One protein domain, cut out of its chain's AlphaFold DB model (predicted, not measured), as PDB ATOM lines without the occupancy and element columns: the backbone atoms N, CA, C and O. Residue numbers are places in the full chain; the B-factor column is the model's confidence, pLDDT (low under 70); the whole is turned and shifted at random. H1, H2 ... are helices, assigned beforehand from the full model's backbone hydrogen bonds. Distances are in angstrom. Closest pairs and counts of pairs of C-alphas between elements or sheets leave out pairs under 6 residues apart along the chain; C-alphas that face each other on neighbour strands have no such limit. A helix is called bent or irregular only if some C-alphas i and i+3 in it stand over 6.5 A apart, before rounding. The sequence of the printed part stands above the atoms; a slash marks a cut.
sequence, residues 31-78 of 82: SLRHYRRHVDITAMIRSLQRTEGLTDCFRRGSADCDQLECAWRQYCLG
ATOM      1  N   SER A  31     120.588  94.845 181.855       64.94
ATOM      2  CA  SER A  31     120.553  94.817 180.389       64.94
ATOM      3  C   SER A  31     121.210  96.070 179.794       64.94
ATOM      4  O   SER A  31     122.069  95.986 178.909       64.94
ATOM      5  N   LEU A  32     120.949  97.243 180.387       62.12
ATOM      6  CA  LEU A  32     121.650  98.489 180.040       62.12
ATOM      7  C   LEU A  32     123.154  98.435 180.361       62.12
ATOM      8  O   LEU A  32     123.967  99.011 179.632       62.12
ATOM      9  N   ARG A  33     123.551  97.744 181.440       63.75
ATOM     10  CA  ARG A  33     124.968  97.541 181.790       63.75
ATOM     11  C   ARG A  33     125.687  96.634 180.796       63.75
ATOM     12  O   ARG A  33     126.838  96.923 180.464       63.75
ATOM     13  N   HIS A  34     125.026  95.595 180.293       62.38
ATOM     14  CA  HIS A  34     125.580  94.741 179.238       62.38
ATOM     15  C   HIS A  34     125.726  95.489 177.911       62.38
ATOM     16  O   HIS A  34     126.762  95.370 177.257       62.38
ATOM     17  N   TYR A  35     124.772  96.355 177.562       63.03
ATOM     18  CA  TYR A  35     124.853  97.170 176.346       63.03
ATOM     19  C   TYR A  35     126.064  98.126 176.340       63.03
ATOM     20  O   TYR A  35     126.638  98.390 175.289       63.03
ATOM     21  N   ARG A  36     126.524  98.591 177.513       67.50
ATOM     22  CA  ARG A  36     127.722  99.451 177.640       67.50
ATOM     23  C   ARG A  36     129.052  98.741 177.384       67.50
ATOM     24  O   ARG A  36     130.062  99.420 177.220       67.50
ATOM     25  N   ARG A  37     129.082  97.407 177.402       81.69
ATOM     26  CA  ARG A  37     130.305  96.625 177.142       81.69
ATOM     27  C   ARG A  37     130.410  96.155 175.698       81.69
ATOM     28  O   ARG A  37     131.444  95.618 175.314       81.69
ATOM     29  N   HIS A  38     129.355  96.329 174.908       83.38
ATOM     30  CA  HIS A  38     129.358  95.940 173.509       83.38
ATOM     31  C   HIS A  38     129.841  97.100 172.647       83.38
ATOM     32  O   HIS A  38     129.457  98.252 172.839       83.38
ATOM     33  N   VAL A  39     130.698  96.780 171.684       87.94
ATOM     34  CA  VAL A  39     131.122  97.746 170.678       87.94
ATOM     35  C   VAL A  39     129.989  97.897 169.674       87.94
ATOM     36  O   VAL A  39     129.555  96.917 169.067       87.94
ATOM     37  N   ASP A  40     129.537  99.129 169.463       90.25
ATOM     38  CA  ASP A  40     128.719  99.441 168.300       90.25
ATOM     39  C   ASP A  40     129.596  99.327 167.044       90.25
ATOM     40  O   ASP A  40     130.306 100.259 166.655       90.25
ATOM     41  N   ILE A  41     129.560  98.150 166.414       91.94
ATOM     42  CA  ILE A  41     130.313  97.858 165.188       91.94
ATOM     43  C   ILE A  41     129.959  98.852 164.074       91.94
ATOM     44  O   ILE A  41     130.821  99.191 163.263       91.94
ATOM     45  N   THR A  42     128.728  99.373 164.047       91.62
ATOM     46  CA  THR A  42     128.318 100.376 163.056       91.62
ATOM     47  C   THR A  42     129.079 101.677 163.270       91.62
ATOM     48  O   THR A  42     129.649 102.218 162.321       91.62
ATOM     49  N   ALA A  43     129.125 102.167 164.511       92.25
ATOM     50  CA  ALA A  43     129.881 103.367 164.856       92.25
ATOM     51  C   ALA A  43     131.388 103.178 164.626       92.25
ATOM     52  O   ALA A  43     132.041 104.073 164.088       92.25
ATOM     53  N   MET A  44     131.922 102.003 164.972       94.38
ATOM     54  CA  MET A  44     133.330 101.655 164.775       94.38
ATOM     55  C   MET A  44     133.720 101.676 163.292       94.38
ATOM     56  O   MET A  44     134.650 102.388 162.920       94.38
ATOM     57  N   ILE A  45     132.991 100.958 162.432       93.50
ATOM     58  CA  ILE A  45     133.292 100.898 160.993       93.50
ATOM     59  C   ILE A  45     133.161 102.279 160.353       93.50
ATOM     60  O   ILE A  45     134.038 102.691 159.600       93.50
ATOM     61  N   ARG A  46     132.122 103.045 160.699       91.81
ATOM     62  CA  ARG A  46     131.978 104.424 160.205       91.81
ATOM     63  C   ARG A  46     133.119 105.329 160.677       91.81
ATOM     64  O   ARG A  46     133.518 106.238 159.961       91.81
ATOM     65  N   SER A  47     133.687 105.076 161.856       94.81
ATOM     66  CA  SER A  47     134.892 105.785 162.291       94.81
ATOM     67  C   SER A  47     136.101 105.468 161.413       94.81
ATOM     68  O   SER A  47     136.851 106.386 161.102       94.81
ATOM     69  N   LEU A  48     136.279 104.212 160.993       93.69
ATOM     70  CA  LEU A  48     137.350 103.826 160.067       93.69
ATOM     71  C   LEU A  48     137.169 104.493 158.699       93.69
ATOM     72  O   LEU A  48     138.110 105.097 158.198       93.69
ATOM     73  N   GLN A  49     135.942 104.491 158.168       90.94
ATOM     74  CA  GLN A  49     135.606 105.169 156.911       90.94
ATOM     75  C   GLN A  49     136.023 106.646 156.943       90.94
ATOM     76  O   GLN A  49     136.707 107.106 156.034       90.94
ATOM     77  N   ARG A  50     135.716 107.373 158.026       92.19
ATOM     78  CA  ARG A  50     136.142 108.775 158.173       92.19
ATOM     79  C   ARG A  50     137.654 108.947 158.274       92.19
ATOM     80  O   ARG A  50     138.176 109.905 157.713       92.19
ATOM     81  N   THR A  51     138.351 108.050 158.971       94.19
ATOM     82  CA  THR A  51     139.823 108.078 159.060       94.19
ATOM     83  C   THR A  51     140.473 107.868 157.689       94.19
ATOM     84  O   THR A  51     141.511 108.458 157.410       94.19
ATOM     85  N   GLU A  52     139.838 107.084 156.818       91.00
ATOM     86  CA  GLU A  52     140.260 106.851 155.431       91.00
ATOM     87  C   GLU A  52     139.775 107.939 154.451       91.00
ATOM     88  O   GLU A  52     140.079 107.885 153.263       91.00
ATOM     89  N   GLY A  53     139.023 108.942 154.922       89.31
ATOM     90  CA  GLY A  53     138.451 109.993 154.074       89.31
ATOM     91  C   GLY A  53     137.236 109.553 153.247       89.31
ATOM     92  O   GLY A  53     136.812 110.276 152.346       89.31
ATOM     93  N   LEU A  54     136.659 108.392 153.552       86.38
ATOM     94  CA  LEU A  54     135.463 107.852 152.912       86.38
ATOM     95  C   LEU A  54     134.181 108.344 153.597       86.38
ATOM     96  O   LEU A  54     134.154 108.698 154.778       86.38
ATOM     97  N   THR A  55     133.076 108.333 152.850       87.56
ATOM     98  CA  THR A  55     131.755 108.658 153.391       87.56
ATOM     99  C   THR A  55     131.188 107.501 154.215       87.56
ATOM    100  O   THR A  55     131.336 106.325 153.876       87.56
ATOM    101  N   ASP A  56     130.479 107.844 155.295       89.31
ATOM    102  CA  ASP A  56     129.729 106.885 156.107       89.31
ATOM    103  C   ASP A  56     128.673 106.176 155.237       89.31
ATOM    104  O   ASP A  56     127.589 106.717 154.996       89.31
ATOM    105  N   CYS A  57     128.968 104.958 154.780       88.12
ATOM    106  CA  CYS A  57     128.056 104.160 153.950       88.12
ATOM    107  C   CYS A  57     127.641 102.834 154.605       88.12
ATOM    108  O   CYS A  57     126.629 102.245 154.224       88.12
ATOM    109  N   PHE A  58     128.354 102.377 155.641       89.81
ATOM    110  CA  PHE A  58     128.054 101.103 156.295       89.81
ATOM    111  C   PHE A  58     126.657 101.090 156.937       89.81
ATOM    112  O   PHE A  58     126.354 101.923 157.800       89.81
ATOM    113  N   ARG A  59     125.811 100.132 156.521       85.12
ATOM    114  CA  ARG A  59     124.439  99.894 157.021       85.12
ATOM    115  C   ARG A  59     123.577 101.162 157.125       85.12
ATOM    116  O   ARG A  59     122.863 101.353 158.109       85.12
ATOM    117  N   ARG A  60     123.665 102.076 156.152       80.12
ATOM    118  CA  ARG A  60     122.904 103.341 156.183       80.12
ATOM    119  C   ARG A  60     121.474 103.238 155.637       80.12
ATOM    120  O   ARG A  60     120.766 104.233 155.642       80.12
ATOM    121  N   GLY A  61     121.034 102.054 155.208       62.38
ATOM    122  CA  GLY A  61     119.660 101.820 154.743       62.38
ATOM    123  C   GLY A  61     119.356 102.359 153.340       62.38
ATOM    124  O   GLY A  61     118.295 102.063 152.806       62.38
ATOM    125  N   SER A  62     120.286 103.088 152.724       57.91
ATOM    126  CA  SER A  62     120.275 103.391 151.295       57.91
ATOM    127  C   SER A  62     121.001 102.257 150.581       57.91
ATOM    128  O   SER A  62     122.148 101.963 150.916       57.91
ATOM    129  N   ALA A  63     120.327 101.606 149.637       60.78
ATOM    130  CA  ALA A  63     120.836 100.473 148.862       60.78
ATOM    131  C   ALA A  63     122.037 100.825 147.961       60.78
ATOM    132  O   ALA A  63     122.529  99.974 147.231       60.78
ATOM    133  N   ASP A  64     122.537 102.055 148.047       66.06
ATOM    134  CA  ASP A  64     123.480 102.633 147.111       66.06
ATOM    135  C   ASP A  64     124.782 102.920 147.866       66.06
ATOM    136  O   ASP A  64     125.007 103.970 148.470       66.06
ATOM    137  N   CYS A  65     125.642 101.903 147.917       82.44
ATOM    138  CA  CYS A  65     127.048 102.113 148.230       82.44
ATOM    139  C   CYS A  65     127.749 102.533 146.934       82.44
ATOM    140  O   CYS A  65     128.249 101.684 146.190       82.44
ATOM    141  N   ASP A  66     127.757 103.844 146.678       76.69
ATOM    142  CA  ASP A  66     128.341 104.457 145.469       76.69
ATOM    143  C   ASP A  66     129.870 104.302 145.399       76.69
ATOM    144  O   ASP A  66     130.491 104.465 144.350       76.69
ATOM    145  N   GLN A  67     130.493 103.963 146.528       78.94
ATOM    146  CA  GLN A  67     131.921 103.698 146.639       78.94
ATOM    147  C   GLN A  67     132.223 102.274 146.153       78.94
ATOM    148  O   GLN A  67     132.078 101.303 146.901       78.94
ATOM    149  N   LEU A  68     132.649 102.146 144.893       78.19
ATOM    150  CA  LEU A  68     132.981 100.856 144.270       78.19
ATOM    151  C   LEU A  68     134.104 100.109 145.004       78.19
ATOM    152  O   LEU A  68     134.043  98.885 145.102       78.19
ATOM    153  N   GLU A  69     135.067 100.842 145.565       81.25
ATOM    154  CA  GLU A  69     136.199 100.302 146.334       81.25
ATOM    155  C   GLU A  69     135.924 100.211 147.847       81.25
ATOM    156  O   GLU A  69     136.833 100.021 148.651       81.25
ATOM    157  N   CYS A  70     134.664 100.331 148.279       84.56
ATOM    158  CA  CYS A  70     134.324 100.182 149.690       84.56
ATOM    159  C   CYS A  70     134.560  98.740 150.163       84.56
ATOM    160  O   CYS A  70     133.860  97.810 149.752       84.56
ATOM    161  N   ALA A  71     135.476  98.564 151.115       87.56
ATOM    162  CA  ALA A  71     135.787  97.262 151.709       87.56
ATOM    163  C   ALA A  71     134.563  96.576 152.353       87.56
ATOM    164  O   ALA A  71     134.510  95.353 152.460       87.56
ATOM    165  N   TRP A  72     133.546  97.349 152.748       87.56
ATOM    166  CA  TRP A  72     132.325  96.848 153.383       87.56
ATOM    167  C   TRP A  72     131.115  96.796 152.444       87.56
ATOM    168  O   TRP A  72     129.992  96.582 152.909       87.56
ATOM    169  N   ARG A  73     131.311  96.983 151.132       86.25
ATOM    170  CA  ARG A  73     130.234  97.143 150.141       86.25
ATOM    171  C   ARG A  73     129.186  96.032 150.192       86.25
ATOM    172  O   ARG A  73     127.998  96.333 150.163       86.25
ATOM    173  N   GLN A  74     129.590  94.770 150.363       85.25
ATOM    174  CA  GLN A  74     128.655  93.638 150.488       85.25
ATOM    175  C   GLN A  74     127.683  93.792 151.673       85.25
ATOM    176  O   GLN A  74     126.510  93.437 151.575       85.25
ATOM    177  N   TYR A  75     128.152  94.368 152.780       85.94
ATOM    178  CA  TYR A  75     127.330  94.643 153.957       85.94
ATOM    179  C   TYR A  75     126.493  95.912 153.799       85.94
ATOM    180  O   TYR A  75     125.405  95.999 154.367       85.94
ATOM    181  N   CYS A  76     126.988  96.898 153.047       85.81
ATOM    182  CA  CYS A  76     126.240  98.113 152.728       85.81
ATOM    183  C   CYS A  76     125.026  97.802 151.847       85.81
ATOM    184  O   CYS A  76     123.929  98.259 152.150       85.81
ATOM    185  N   LEU A  77     125.220  96.978 150.814       82.25
ATOM    186  CA  LEU A  77     124.183  96.578 149.856       82.25
ATOM    187  C   LEU A  77     123.208  95.530 150.418       82.25
ATOM    188  O   LEU A  77     122.322  95.068 149.707       82.25
ATOM    189  N   GLY A  78     123.365  95.141 151.687       74.88
ATOM    190  CA  GLY A  78     122.463  94.201 152.339       74.88
ATOM    191  C   GLY A  78     122.500  92.811 151.717       74.88
ATOM    192  O   GLY A  78     121.427  92.239 151.573       74.88
TER     193      GLY A  78
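AT A GLANCE: This is residues 31 to 78 of the 82 residues of an uncharacterized protein of Desulfatitalea sp (UniProt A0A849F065). A small body is made of one helix, H2, and a long loop, residues 52 to 72, which folds back beside H2 and leads round to the short helix H3; a thin arm, residues 31 to 40 with the short helix H1 in it, sticks out from the body. The arm makes much of the length, while the body without it is much more compact. The printed part has 48 residues with three named helices, in the order H1, H2, H3 along the chain, and no named strand; the class is all helix, although under half of the residues, 20 of the 48, are in named elements. The whole is loose, with a radius of gyration of the C-alphas of 12.5 A, and elongated, with spans of 38 by 23 by 13 A.

IN THESE COORDINATES: The longest helix, H2, has 11 residues, 41 to 51, and measures 15.2 A from first to last C-alpha. It begins at C-alpha 41 at (130.313, 97.858, 165.188) and ends at C-alpha 51 at (139.823, 108.078, 159.060). Before it comes H1, residues 31 to 35, which begins at C-alpha 31 at (120.553, 94.817, 180.389) and measures 6.4 A. After it comes H3, residues 73 to 76, which measures 4.9 A and ends at C-alpha 76 at (126.240, 98.113, 152.728). None of the helices is bent or irregular.

HOW THE PARTS SIT: H2 touches no helix. H1 and H2 are apart, with no C-alpha of the one within 8 A of the other. By the same test H2 and H3 are apart, and so are H1 and H3. Residues 31 to 40, of which 31 to 35 belong to H1, stand free: they have no C-alpha 8 or more apart along the chain within 10 A. In H1 and H2 every O i to N i+4 pair is within hydrogen-bond range. H3, with 4 residues, is too short for such a pair, and its one O i to N i+3 pair is within range.

THE WHOLE: The C-alphas farthest apart are those of Ser 31 and Leu 68, at 38.7 A, and those of the first and last printed residues, Ser 31 and Gly 78, are 28.1 A apart. Without the stretch that stands free, the body has 38 residues, spans 22 by 19 by 13 A and has a radius of gyration of 8.8 A. The link from H1 to H2, with 5 residues, is tight; the link from H2 to H3, with 21 residues, is long. The printed part has no cut. The mean pLDDT of the printed part is 82.1, and residues 31 to 36 and 61 to 64 are under 70.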